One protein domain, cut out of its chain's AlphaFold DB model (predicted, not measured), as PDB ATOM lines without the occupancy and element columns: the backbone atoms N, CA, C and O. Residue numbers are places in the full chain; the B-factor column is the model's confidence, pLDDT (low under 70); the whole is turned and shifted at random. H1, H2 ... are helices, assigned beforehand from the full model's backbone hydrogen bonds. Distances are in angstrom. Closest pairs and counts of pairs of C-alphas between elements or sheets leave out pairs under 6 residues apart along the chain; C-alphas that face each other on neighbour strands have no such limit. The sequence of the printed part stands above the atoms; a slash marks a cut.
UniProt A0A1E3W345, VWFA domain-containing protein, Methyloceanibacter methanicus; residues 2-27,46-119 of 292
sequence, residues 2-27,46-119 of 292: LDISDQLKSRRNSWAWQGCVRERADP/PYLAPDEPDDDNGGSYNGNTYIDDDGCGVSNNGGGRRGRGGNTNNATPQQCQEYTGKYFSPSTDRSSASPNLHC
ATOM      1  N   LEU A   2     117.593 132.834 197.776       50.56
ATOM      2  CA  LEU A   2     118.981 133.222 198.063       50.56
ATOM      3  C   LEU A   2     119.181 134.658 197.577       50.56
ATOM      4  O   LEU A   2     118.771 134.960 196.454       50.56
ATOM      5  N   ASP A   3     119.773 135.507 198.415       79.19
ATOM      6  CA  ASP A   3     120.202 136.852 198.027       79.19
ATOM      7  C   ASP A   3     121.095 136.755 196.776       79.19
ATOM      8  O   ASP A   3     121.902 135.829 196.651       79.19
ATOM      9  N   ILE A   4     120.935 137.674 195.822       82.06
ATOM     10  CA  ILE A   4     121.735 137.712 194.588       82.06
ATOM     11  C   ILE A   4     123.237 137.762 194.910       82.06
ATOM     12  O   ILE A   4     124.037 137.122 194.230       82.06
ATOM     13  N   SER A   5     123.606 138.418 196.015       82.62
ATOM     14  CA  SER A   5     124.977 138.473 196.529       82.62
ATOM     15  C   SER A   5     125.538 137.083 196.850       82.62
ATOM     16  O   SER A   5     126.676 136.768 196.491       82.62
ATOM     17  N   ASP A   6     124.739 136.215 197.478       83.94
ATOM     18  CA  ASP A   6     125.144 134.842 197.806       83.94
ATOM     19  C   ASP A   6     125.268 133.982 196.547       83.94
ATOM     20  O   ASP A   6     126.194 133.174 196.426       83.94
ATOM     21  N   GLN A   7     124.366 134.182 195.581       83.81
ATOM     22  CA  GLN A   7     124.423 133.494 194.292       83.81
ATOM     23  C   GLN A   7     125.718 133.850 193.552       83.81
ATOM     24  O   GLN A   7     126.456 132.948 193.153       83.81
ATOM     25  N   LEU A   8     126.058 135.137 193.459       87.88
ATOM     26  CA  LEU A   8     127.294 135.618 192.833       87.88
ATOM     27  C   LEU A   8     128.549 135.100 193.548       87.88
ATOM     28  O   LEU A   8     129.456 134.567 192.904       87.88
ATOM     29  N   LYS A   9     128.577 135.163 194.884       89.69
ATOM     30  CA  LYS A   9     129.676 134.625 195.700       89.69
ATOM     31  C   LYS A   9     129.893 133.128 195.472       89.69
ATOM     32  O   LYS A   9     131.040 132.687 195.394       89.69
ATOM     33  N   SER A  10     128.815 132.347 195.359       86.94
ATOM     34  CA  SER A  10     128.899 130.897 195.127       86.94
ATOM     35  C   SER A  10     129.549 130.540 193.785       86.94
ATOM     36  O   SER A  10     130.125 129.462 193.647       86.94
ATOM     37  N   ARG A  11     129.491 131.455 192.809       85.44
ATOM     38  CA  ARG A  11     130.091 131.293 191.478       85.44
ATOM     39  C   ARG A  11     131.554 131.686 191.472       85.44
ATOM     40  O   ARG A  11     132.393 130.940 190.973       85.44
ATOM     41  N   ARG A  12     131.869 132.839 192.059       88.12
ATOM     42  CA  ARG A  12     133.240 133.316 192.213       88.12
ATOM     43  C   ARG A  12     133.367 133.988 193.569       88.12
ATOM     44  O   ARG A  12     132.763 135.025 193.809       88.12
ATOM     45  N   ASN A  13     134.200 133.444 194.455       89.44
ATOM     46  CA  ASN A  13     134.324 133.984 195.813       89.44
ATOM     47  C   ASN A  13     134.762 135.465 195.835       89.44
ATOM     48  O   ASN A  13     134.370 136.209 196.727       89.44
ATOM     49  N   SER A  14     135.520 135.920 194.826       89.31
ATOM     50  CA  SER A  14     135.905 137.333 194.669       89.31
ATOM     51  C   SER A  14     134.743 138.270 194.303       89.31
ATOM     52  O   SER A  14     134.932 139.482 194.284       89.31
ATOM     53  N   TRP A  15     133.563 137.732 193.992       90.94
ATOM     54  CA  TRP A  15     132.325 138.478 193.760       90.94
ATOM     55  C   TRP A  15     131.462 138.616 195.015       90.94
ATOM     56  O   TRP A  15     130.377 139.186 194.944       90.94
ATOM     57  N   ALA A  16     131.932 138.133 196.170       91.75
ATOM     58  CA  ALA A  16     131.321 138.488 197.443       91.75
ATOM     59  C   ALA A  16     131.238 140.015 197.580       91.75
ATOM     60  O   ALA A  16     132.155 140.730 197.167       91.75
ATOM     61  N   TRP A  17     130.145 140.497 198.167       92.38
ATOM     62  CA  TRP A  17     129.952 141.916 198.425       92.38
ATOM     63  C   TRP A  17     131.104 142.480 199.267       92.38
ATOM     64  O   TRP A  17     131.411 141.956 200.339       92.38
ATOM     65  N   GLN A  18     131.746 143.540 198.772       91.38
ATOM     66  CA  GLN A  18     132.937 144.129 199.396       91.38
ATOM     67  C   GLN A  18     132.630 145.243 200.411       91.38
ATOM     68  O   GLN A  18     133.548 145.878 200.918       91.38
ATOM     69  N   GLY A  19     131.353 145.474 200.738       91.31
ATOM     70  CA  GLY A  19     130.938 146.446 201.759       91.31
ATOM     71  C   GLY A  19     130.483 147.806 201.217       91.31
ATOM     72  O   GLY A  19     130.001 148.634 201.983       91.31
ATOM     73  N   CYS A  20     130.584 148.047 199.907       92.81
ATOM     74  CA  CYS A  20     130.095 149.283 199.297       92.81
ATOM     75  C   CYS A  20     128.568 149.348 199.262       92.81
ATOM     76  O   CYS A  20     127.896 148.347 199.044       92.81
ATOM     77  N   VAL A  21     127.995 150.539 199.372       93.62
ATOM     78  CA  VAL A  21     126.553 150.751 199.191       93.62
ATOM     79  C   VAL A  21     126.308 151.856 198.177       93.62
ATOM     80  O   VAL A  21     127.184 152.683 197.919       93.62
ATOM     81  N   ARG A  22     125.119 151.858 197.580       91.50
ATOM     82  CA  ARG A  22     124.640 152.983 196.777       91.50
ATOM     83  C   ARG A  22     124.173 154.130 197.666       91.50
ATOM     84  O   ARG A  22     123.768 153.908 198.810       91.50
ATOM     85  N   GLU A  23     124.152 155.333 197.100       92.81
ATOM     86  CA  GLU A  23     123.355 156.410 197.677       92.81
ATOM     87  C   GLU A  23     121.869 156.038 197.655       92.81
ATOM     88  O   GLU A  23     121.402 155.260 196.813       92.81
ATOM     89  N   ARG A  24     121.151 156.548 198.657       91.62
ATOM     90  CA  ARG A  24     119.750 156.196 198.913       91.62
ATOM     91  C   ARG A  24     118.824 156.780 197.853       91.62
ATOM     92  O   ARG A  24     119.217 157.655 197.090       91.62
ATOM     93  N   ALA A  25     117.592 156.286 197.810       85.19
ATOM     94  CA  ALA A  25     116.562 156.860 196.954       85.19
ATOM     95  C   ALA A  25     116.109 158.231 197.477       85.19
ATOM     96  O   ALA A  25     116.267 158.549 198.660       85.19
ATOM     97  N   ASP A  26     115.518 159.037 196.598       86.00
ATOM     98  CA  ASP A  26     114.791 160.233 197.016       86.00
ATOM     99  C   ASP A  26     113.645 159.854 197.971       86.00
ATOM    100  O   ASP A  26     112.982 158.839 197.751       86.00
ATOM    101  N   PRO A  27     113.388 160.651 199.025       92.50
ATOM    102  CA  PRO A  27     113.983 161.962 199.325       92.50
ATOM    103  C   PRO A  27     115.268 161.910 200.181       92.50
ATOM    104  O   PRO A  27     115.750 162.950 200.630       92.50
ATOM    105  N   PRO A  46     122.948 147.563 199.118       91.31
ATOM    106  CA  PRO A  46     124.246 147.016 198.744       91.31
ATOM    107  C   PRO A  46     124.632 147.412 197.319       91.31
ATOM    108  O   PRO A  46     123.820 147.365 196.393       91.31
ATOM    109  N   TYR A  47     125.878 147.839 197.147       91.81
ATOM    110  CA  TYR A  47     126.410 148.172 195.839       91.81
ATOM    111  C   TYR A  47     126.577 146.896 195.022       91.81
ATOM    112  O   TYR A  47     127.282 145.971 195.426       91.81
ATOM    113  N   LEU A  48     125.934 146.887 193.861       91.56
ATOM    114  CA  LEU A  48     126.042 145.851 192.853       91.56
ATOM    115  C   LEU A  48     126.187 146.561 191.512       91.56
ATOM    116  O   LEU A  48     125.200 147.073 190.985       91.56
ATOM    117  N   ALA A  49     127.414 146.641 190.994       91.69
ATOM    118  CA  ALA A  49     127.648 147.124 189.641       91.69
ATOM    119  C   ALA A  49     126.936 146.168 188.671       91.69
ATOM    120  O   ALA A  49     127.279 144.979 188.659       91.69
ATOM    121  N   PRO A  50     125.930 146.631 187.905       90.19
ATOM    122  CA  PRO A  50     125.173 145.752 187.031       90.19
ATOM    123  C   PRO A  50     126.087 145.062 186.028       90.19
ATOM    124  O   PRO A  50     127.082 145.640 185.582       90.19
ATOM    125  N   ASP A  51     125.741 143.823 185.715       90.19
ATOM    126  CA  ASP A  51     126.286 143.125 184.565       90.19
ATOM    127  C   ASP A  51     125.752 143.774 183.283       90.19
ATOM    128  O   ASP A  51     124.540 143.764 183.038       90.19
ATOM    129  N   GLU A  52     126.642 144.408 182.522       88.88
ATOM    130  CA  GLU A  52     126.310 145.052 181.250       88.88
ATOM    131  C   GLU A  52     126.179 144.007 180.131       88.88
ATOM    132  O   GLU A  52     126.734 142.922 180.275       88.88
ATOM    133  N   PRO A  53     125.466 144.303 179.029       85.94
ATOM    134  CA  PRO A  53     125.271 143.333 177.958       85.94
ATOM    135  C   PRO A  53     126.579 142.947 177.289       85.94
ATOM    136  O   PRO A  53     127.481 143.784 177.164       85.94
ATOM    137  N   ASP A  54     126.617 141.725 176.778       81.62
ATOM    138  CA  ASP A  54     127.740 141.195 176.016       81.62
ATOM    139  C   ASP A  54     127.870 141.888 174.646       81.62
ATOM    140  O   ASP A  54     126.918 142.464 174.104       81.62
ATOM    141  N   ASP A  55     129.074 141.871 174.063       76.19
ATOM    142  CA  ASP A  55     129.365 142.567 172.797       76.19
ATOM    143  C   ASP A  55     128.482 142.084 171.635       76.19
ATOM    144  O   ASP A  55     128.119 142.868 170.753       76.19
ATOM    145  N   ASP A  56     128.133 140.799 171.622       71.81
ATOM    146  CA  ASP A  56     127.244 140.191 170.631       71.81
ATOM    147  C   ASP A  56     125.772 140.591 170.815       71.81
ATOM    148  O   ASP A  56     124.984 140.463 169.875       71.81
ATOM    149  N   ASN A  57     125.440 141.206 171.952       69.56
ATOM    150  CA  ASN A  57     124.121 141.736 172.290       69.56
ATOM    151  C   ASN A  57     124.079 143.276 172.250       69.56
ATOM    152  O   ASN A  57     123.223 143.914 172.868       69.56
ATOM    153  N   GLY A  58     125.010 143.900 171.515       69.62
ATOM    154  CA  GLY A  58     125.120 145.359 171.399       69.62
ATOM    155  C   GLY A  58     125.699 146.031 172.648       69.62
ATOM    156  O   GLY A  58     125.519 147.237 172.847       69.62
ATOM    157  N   GLY A  59     126.379 145.244 173.481       68.19
ATOM    158  CA  GLY A  59     127.200 145.682 174.593       68.19
ATOM    159  C   GLY A  59     128.459 146.430 174.174       68.19
ATOM    160  O   GLY A  59     128.813 146.545 172.999       68.19
ATOM    161  N   SER A  60     129.142 146.983 175.172       69.44
ATOM    162  CA  SER A  60     130.426 147.652 174.981       69.44
ATOM    163  C   SER A  60     131.563 146.689 175.298       69.44
ATOM    164  O   SER A  60     131.580 146.090 176.373       69.44
ATOM    165  N   TYR A  61     132.599 146.676 174.451       64.50
ATOM    166  CA  TYR A  61     133.837 145.923 174.704       64.50
ATOM    167  C   TYR A  61     134.501 146.275 176.049       64.50
ATOM    168  O   TYR A  61     135.231 145.476 176.625       64.50
ATOM    169  N   ASN A  62     134.231 147.475 176.575       72.12
ATOM    170  CA  ASN A  62     134.731 147.941 177.871       72.12
ATOM    171  C   ASN A  62     133.642 147.987 178.960       72.12
ATOM    172  O   ASN A  62     133.822 148.668 179.970       72.12
ATOM    173  N   GLY A  63     132.489 147.353 178.731       80.88
ATOM    174  CA  GLY A  63     131.405 147.251 179.706       80.88
ATOM    175  C   GLY A  63     131.728 146.270 180.832       80.88
ATOM    176  O   GLY A  63     132.626 145.430 180.723       80.88
ATOM    177  N   ASN A  64     130.982 146.365 181.929       89.38
ATOM    178  CA  ASN A  64     131.085 145.429 183.044       89.38
ATOM    179  C   ASN A  64     130.370 144.092 182.750       89.38
ATOM    180  O   ASN A  64     129.354 143.811 183.372       89.38
ATOM    181  N   THR A  65     130.889 143.289 181.814       88.00
ATOM    182  CA  THR A  65     130.270 142.027 181.341       88.00
ATOM    183  C   THR A  65     130.887 140.807 182.055       88.00
ATOM    184  O   THR A  65     131.887 140.220 181.633       88.00
ATOM    185  N   TYR A  66     130.398 140.487 183.254       88.88
ATOM    186  CA  TYR A  66     130.906 139.390 184.091       88.88
ATOM    187  C   TYR A  66     130.047 138.122 184.048       88.88
ATOM    188  O   TYR A  66     130.550 137.046 184.395       88.88
ATOM    189  N   ILE A  67     128.794 138.215 183.612       88.44
ATOM    190  CA  ILE A  67     127.880 137.096 183.394       88.44
ATOM    191  C   ILE A  67     127.468 137.088 181.925       88.44
ATOM    192  O   ILE A  67     127.144 138.118 181.364       88.44
ATOM    193  N   ASP A  68     127.480 135.901 181.335       83.56
ATOM    194  CA  ASP A  68     126.937 135.665 180.000       83.56
ATOM    195  C   ASP A  68     125.429 135.953 180.008       83.56
ATOM    196  O   ASP A  68     124.691 135.454 180.869       83.56
ATOM    197  N   ASP A  69     124.961 136.745 179.048       77.94
ATOM    198  CA  ASP A  69     123.557 137.133 178.917       77.94
ATOM    199  C   ASP A  69     122.604 135.944 178.642       77.94
ATOM    200  O   ASP A  69     121.382 136.139 178.585       77.94
ATOM    201  N   ASP A  70     123.121 134.716 178.480       69.19
ATOM    202  CA  ASP A  70     122.368 133.459 178.329       69.19
ATOM    203  C   ASP A  70     121.360 133.523 177.158       69.19
ATOM    204  O   ASP A  70     120.298 132.886 177.153       69.19
ATOM    205  N   GLY A  71     121.691 134.324 176.139       61.22
ATOM    206  CA  GLY A  71     120.835 134.602 174.987       61.22
ATOM    207  C   GLY A  71     119.608 135.455 175.319       61.22
ATOM    208  O   GLY A  71     118.525 135.161 174.809       61.22
ATOM    209  N   CYS A  72     119.745 136.466 176.187       68.56
ATOM    210  CA  CYS A  72     118.712 137.450 176.532       68.56
ATOM    211  C   CYS A  72     117.648 137.628 175.424       68.56
ATOM    212  O   CYS A  72     117.905 138.126 174.330       68.56
ATOM    213  N   GLY A  73     116.426 137.147 175.686       52.44
ATOM    214  CA  GLY A  73     115.349 137.098 174.686       52.44
ATOM    215  C   GLY A  73     115.022 135.714 174.109       52.44
ATOM    216  O   GLY A  73     114.034 135.598 173.381       52.44
ATOM    217  N   VAL A  74     115.739 134.638 174.465       47.66
ATOM    218  CA  VAL A  74     115.242 133.270 174.238       47.66
ATOM    219  C   VAL A  74     114.118 132.934 175.219       47.66
ATOM    220  O   VAL A  74     114.343 132.564 176.372       47.66
ATOM    221  N   SER A  75     112.870 132.971 174.747       40.84
ATOM    222  CA  SER A  75     111.804 132.197 175.383       40.84
ATOM    223  C   SER A  75     112.131 130.709 175.203       40.84
ATOM    224  O   SER A  75     111.817 130.109 174.174       40.84
ATOM    225  N   ASN A  76     112.794 130.099 176.183       41.75
ATOM    226  CA  ASN A  76     112.960 128.653 176.201       41.75
ATOM    227  C   ASN A  76     111.593 127.999 176.420       41.75
ATOM    228  O   ASN A  76     111.103 127.924 177.546       41.75
ATOM    229  N   ASN A  77     111.015 127.422 175.368       36.50
ATOM    230  CA  ASN A  77     110.189 126.241 175.570       36.50
ATOM    231  C   ASN A  77     111.127 125.066 175.884       36.50
ATOM    232  O   ASN A  77     111.553 124.341 174.993       36.50
ATOM    233  N   GLY A  78     111.428 124.898 177.173       33.75
ATOM    234  CA  GLY A  78     111.864 123.632 177.755       33.75
ATOM    235  C   GLY A  78     113.361 123.318 177.699       33.75
ATOM    236  O   GLY A  78     113.918 123.023 176.654       33.75
ATOM    237  N   GLY A  79     113.965 123.261 178.888       34.31
ATOM    238  CA  GLY A  79     114.921 122.225 179.284       34.31
ATOM    239  C   GLY A  79     116.121 121.953 178.375       34.31
ATOM    240  O   GLY A  79     116.065 121.098 177.503       34.31
ATOM    241  N   GLY A  80     117.258 122.547 178.740       39.41
ATOM    242  CA  GLY A  80     118.572 121.909 178.656       39.41
ATOM    243  C   GLY A  80     119.010 121.411 177.281       39.41
ATOM    244  O   GLY A  80     118.826 120.243 176.962       39.41
ATOM    245  N   ARG A  81     119.726 122.262 176.542       37.12
ATOM    246  CA  ARG A  81     120.917 121.946 175.729       37.12
ATOM    247  C   ARG A  81     121.258 123.172 174.893       37.12
ATOM    248  O   ARG A  81     120.372 123.777 174.306       37.12
ATOM    249  N   ARG A  82     122.554 123.489 174.833       48.81
ATOM    250  CA  ARG A  82     123.169 124.488 173.946       48.81
ATOM    251  C   ARG A  82     122.583 124.362 172.534       48.81
ATOM    252  O   ARG A  82     122.932 123.443 171.794       48.81
ATOM    253  N   GLY A  83     121.651 125.251 172.206       32.44
ATOM    254  CA  GLY A  83     120.933 125.277 170.940       32.44
ATOM    255  C   GLY A  83     121.662 126.165 169.950       32.44
ATOM    256  O   GLY A  83     121.510 127.379 169.957       32.44
ATOM    257  N   ARG A  84     122.465 125.544 169.088       42.50
ATOM    258  CA  ARG A  84     123.024 126.165 167.889       42.50
ATOM    259  C   ARG A  84     121.875 126.648 166.996       42.50
ATOM    260  O   ARG A  84     121.170 125.820 166.430       42.50
ATOM    261  N   GLY A  85     121.762 127.965 166.831       40.19
ATOM    262  CA  GLY A  85     121.014 128.606 165.749       40.19
ATOM    263  C   GLY A  85     119.504 128.706 165.962       40.19
ATOM    264  O   GLY A  85     118.746 127.861 165.502       40.19
ATOM    265  N   GLY A  86     119.076 129.812 166.565       33.00
ATOM    266  CA  GLY A  86     117.703 130.304 166.522       33.00
ATOM    267  C   GLY A  86     117.740 131.825 166.602       33.00
ATOM    268  O   GLY A  86     118.208 132.375 167.586       33.00
ATOM    269  N   ASN A  87     117.338 132.491 165.529       42.28
ATOM    270  CA  ASN A  87     117.431 133.934 165.339       42.28
ATOM    271  C   ASN A  87     116.612 134.729 166.390       42.28
ATOM    272  O   ASN A  87     115.384 134.706 166.327       42.28
ATOM    273  N   THR A  88     117.265 135.453 167.310       46.75
ATOM    274  CA  THR A  88     116.640 136.384 168.279       46.75
ATOM    275  C   THR A  88     117.045 137.838 168.002       46.75
ATOM    276  O   THR A  88     117.649 138.509 168.826       46.75
ATOM    277  N   ASN A  89     116.694 138.354 166.825       49.06
ATOM    278  CA  ASN A  89     117.108 139.681 166.340       49.06
ATOM    279  C   ASN A  89     116.539 140.930 167.073       49.06
ATOM    280  O   ASN A  89     116.692 142.017 166.529       49.06
ATOM    281  N   ASN A  90     115.872 140.849 168.237       61.59
ATOM    282  CA  ASN A  90     115.078 141.993 168.746       61.59
ATOM    283  C   ASN A  90     115.232 142.380 170.233       61.59
ATOM    284  O   ASN A  90     114.557 143.325 170.645       61.59
ATOM    285  N   ALA A  91     116.057 141.709 171.046       74.12
ATOM    286  CA  ALA A  91     116.316 142.211 172.399       74.12
ATOM    287  C   ALA A  91     117.243 143.434 172.322       74.12
ATOM    288  O   ALA A  91     118.290 143.384 171.678       74.12
ATOM    289  N   THR A  92     116.853 144.555 172.928       83.06
ATOM    290  CA  THR A  92     117.738 145.720 173.028       83.06
ATOM    291  C   THR A  92     118.824 145.458 174.078       83.06
ATOM    292  O   THR A  92     118.571 144.717 175.031       83.06
ATOM    293  N   PRO A  93     119.995 146.119 173.994       83.19
ATOM    294  CA  PRO A  93     121.016 146.022 175.041       83.19
ATOM    295  C   PRO A  93     120.446 146.298 176.444       83.19
ATOM    296  O   PRO A  93     120.745 145.602 177.410       83.19
ATOM    297  N   GLN A  94     119.523 147.259 176.556       85.62
ATOM    298  CA  GLN A  94     118.833 147.546 177.813       85.62
ATOM    299  C   GLN A  94     118.038 146.341 178.345       85.62
ATOM    300  O   GLN A  94     118.117 146.038 179.532       85.62
ATOM    301  N   GLN A  95     117.312 145.628 177.479       85.44
ATOM    302  CA  GLN A  95     116.548 144.441 177.874       85.44
ATOM    303  C   GLN A  95     117.456 143.302 178.355       85.44
ATOM    304  O   GLN A  95     117.086 142.585 179.282       85.44
ATOM    305  N   CYS A  96     118.645 143.155 177.767       84.31
ATOM    306  CA  CYS A  96     119.633 142.162 178.194       84.31
ATOM    307  C   CYS A  96     120.216 142.483 179.576       84.31
ATOM    308  O   CYS A  96     120.263 141.614 180.445       84.31
ATOM    309  N   GLN A  97     120.545 143.751 179.839       86.94
ATOM    310  CA  GLN A  97     121.020 144.178 181.159       86.94
ATOM    311  C   GLN A  97     119.958 144.009 182.257       86.94
ATOM    312  O   GLN A  97     120.275 143.610 183.377       86.94
ATOM    313  N   GLU A  98     118.695 144.316 181.951       85.88
ATOM    314  CA  GLU A  98     117.574 144.208 182.896       85.88
ATOM    315  C   GLU A  98     117.133 142.756 183.148       85.88
ATOM    316  O   GLU A  98     116.456 142.475 184.142       85.88
ATOM    317  N   TYR A  99     117.516 141.812 182.283       83.75
ATOM    318  CA  TYR A  99     117.136 140.411 182.414       83.75
ATOM    319  C   TYR A  99     117.822 139.762 183.619       83.75
ATOM    320  O   TYR A  99     118.961 139.311 183.560       83.75
ATOM    321  N   THR A 100     117.096 139.625 184.729       82.06
ATOM    322  CA  THR A 100     117.633 139.003 185.949       82.06
ATOM    323  C   THR A 100     117.797 137.484 185.839       82.06
ATOM    324  O   THR A 100     118.348 136.859 186.743       82.06
ATOM    325  N   GLY A 101     117.297 136.865 184.763       79.50
ATOM    326  CA  GLY A 101     117.346 135.416 184.588       79.50
ATOM    327  C   GLY A 101     118.771 134.863 184.501       79.50
ATOM    328  O   GLY A 101     119.029 133.778 185.026       79.50
ATOM    329  N   LYS A 102     119.704 135.654 183.951       78.94
ATOM    330  CA  LYS A 102     121.129 135.310 183.832       78.94
ATOM    331  C   LYS A 102     121.818 135.038 185.175       78.94
ATOM    332  O   LYS A 102     122.753 134.249 185.260       78.94
ATOM    333  N   TYR A 103     121.297 135.583 186.279       80.31
ATOM    334  CA  TYR A 103     121.862 135.361 187.616       80.31
ATOM    335  C   TYR A 103     121.479 134.010 188.248       80.31
ATOM    336  O   TYR A 103     122.151 133.569 189.182       80.31
ATOM    337  N   PHE A 104     120.452 133.304 187.748       76.19
ATOM    338  CA  PHE A 104     120.032 132.019 188.332       76.19
ATOM    339  C   PHE A 104     120.935 130.842 187.932       76.19
ATOM    340  O   PHE A 104     121.004 129.841 188.651       76.19
ATOM    341  N   SER A 105     121.618 130.909 186.786       69.62
ATOM    342  CA  SER A 105     122.545 129.865 186.315       69.62
ATOM    343  C   SER A 105     123.726 130.424 185.508       69.62
ATOM    344  O   SER A 105     124.011 129.901 184.439       69.62
ATOM    345  N   PRO A 106     124.461 131.419 186.036       70.50
ATOM    346  CA  PRO A 106     125.394 132.210 185.240       70.50
ATOM    347  C   PRO A 106     126.546 131.370 184.677       70.50
ATOM    348  O   PRO A 106     127.273 130.716 185.446       70.50
ATOM    349  N   SER A 107     126.756 131.437 183.359       78.38
ATOM    350  CA  SER A 107     128.096 131.323 182.772       78.38
ATOM    351  C   SER A 107     128.867 132.611 183.040       78.38
ATOM    352  O   SER A 107     128.305 133.700 183.075       78.38
ATOM    353  N   THR A 108     130.171 132.489 183.267       79.81
ATOM    354  CA  THR A 108     131.054 133.649 183.421       79.81
ATOM    355  C   THR A 108     131.628 134.033 182.063       79.81
ATOM    356  O   THR A 108     132.174 133.148 181.401       79.81
ATOM    357  N   ASP A 109     131.582 135.315 181.706       75.38
ATOM    358  CA  ASP A 109     132.196 135.832 180.475       75.38
ATOM    359  C   ASP A 109     133.613 136.388 180.741       75.38
ATOM    360  O   ASP A 109     134.601 135.640 180.708       75.38
ATOM    361  N   ARG A 110     133.750 137.678 181.096       71.94
ATOM    362  CA  ARG A 110     135.066 138.326 181.251       71.94
ATOM    363  C   ARG A 110     135.638 138.229 182.659       71.94
ATOM    364  O   ARG A 110     135.024 138.580 183.665       71.94
ATOM    365  N   SER A 111     136.915 137.855 182.742       64.19
ATOM    366  CA  SER A 111     137.608 137.654 184.021       64.19
ATOM    367  C   SER A 111     137.916 138.946 184.797       64.19
ATOM    368  O   SER A 111     138.079 138.866 186.023       64.19
ATOM    369  N   SER A 112     137.974 140.101 184.119       73.69
ATOM    370  CA  SER A 112     138.247 141.431 184.694       73.69
ATOM    371  C   SER A 112     136.999 142.204 185.136       73.69
ATOM    372  O   SER A 112     137.138 143.183 185.866       73.69
ATOM    373  N   ALA A 113     135.803 141.780 184.720       87.62
ATOM    374  CA  ALA A 113     134.538 142.379 185.130       87.62
ATOM    375  C   ALA A 113     134.085 141.837 186.500       87.62
ATOM    376  O   ALA A 113     134.506 140.758 186.949       87.62
ATOM    377  N   SER A 114     133.274 142.617 187.218       90.94
ATOM    378  CA  SER A 114     132.906 142.292 188.597       90.94
ATOM    379  C   SER A 114     131.654 143.035 189.075       90.94
ATOM    380  O   SER A 114     131.512 144.230 188.811       90.94
ATOM    381  N   PRO A 115     130.820 142.407 189.924       92.44
ATOM    382  CA  PRO A 115     129.762 143.104 190.658       92.44
ATOM    383  C   PRO A 115     130.290 144.175 191.627       92.44
ATOM    384  O   PRO A 115     129.533 145.042 192.058       92.44
ATOM    385  N   ASN A 116     131.585 144.148 191.960       91.75
ATOM    386  CA  ASN A 116     132.246 145.159 192.790       91.75
ATOM    387  C   ASN A 116     133.006 146.218 191.960       91.75
ATOM    388  O   ASN A 116     133.836 146.939 192.511       91.75
ATOM    389  N   LEU A 117     132.786 146.316 190.640       90.69
ATOM    390  CA  LEU A 117     133.476 147.305 189.801       90.69
ATOM    391  C   LEU A 117     133.260 148.732 190.346       90.69
ATOM    392  O   LEU A 117     132.125 149.133 190.585       90.69
ATOM    393  N   HIS A 118     134.342 149.492 190.539       88.69
ATOM    394  CA  HIS A 118     134.362 150.830 191.161       88.69
ATOM    395  C   HIS A 118     133.905 150.912 192.630       88.69
ATOM    396  O   HIS A 118     133.740 152.017 193.144       88.69
ATOM    397  N   CYS A 119     133.754 149.788 193.337       90.38
ATOM    398  CA  CYS A 119     133.711 149.806 194.799       90.38
ATOM    399  C   CYS A 119     135.098 150.223 195.328       90.38
ATOM    400  O   CYS A 119     136.087 149.570 194.976       90.38
TER     401      CYS A 119
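AT A GLANCE: This is residues 2 to 27 and 46 to 119 of the 292 residues of the protein "VWFA domain-containing protein" of Methyloceanibacter methanicus (UniProt A0A1E3W345). What shape? It has little regular structure: loops with three short helices, residues 76 to 85 sticking out. How large? The 100 printed residues include H1, H2, H3 in order and no named strand, all helix. They are compact, spanning 42 by 28 by 28 A, radius of gyration of the C-alphas 14.5 A.

IN THESE COORDINATES: Longest helix? H1, residues 4 to 11, 11.0 A long, begins at C-alpha 4 (121.735, 137.712, 194.588). Others? H2 is residues 93 to 98; H3, residues 100 to 103, ends at C-alpha 103 (121.862, 135.361, 187.616).

HOW THE PARTS SIT: What meets H1? H1 and H3 only just touch, with 3 C-alpha pairs within 8 A, closest Ile 4 and Tyr 103 at 7.4 A. H2? It is apart from H1 and meets H3 only through their tight link. In H1 and H2, every O i to N i+4 pair is within hydrogen-bond range.

THE WHOLE: Any cut? Between Pro 27 and residue 46 the chain is cut, with 18 residues not printed, and C-alphas 27 and 46 are 18.1 A apart across the cut. Low confidence? In the printed part 29 residues have pLDDT under 70, among them residues 70 to 90.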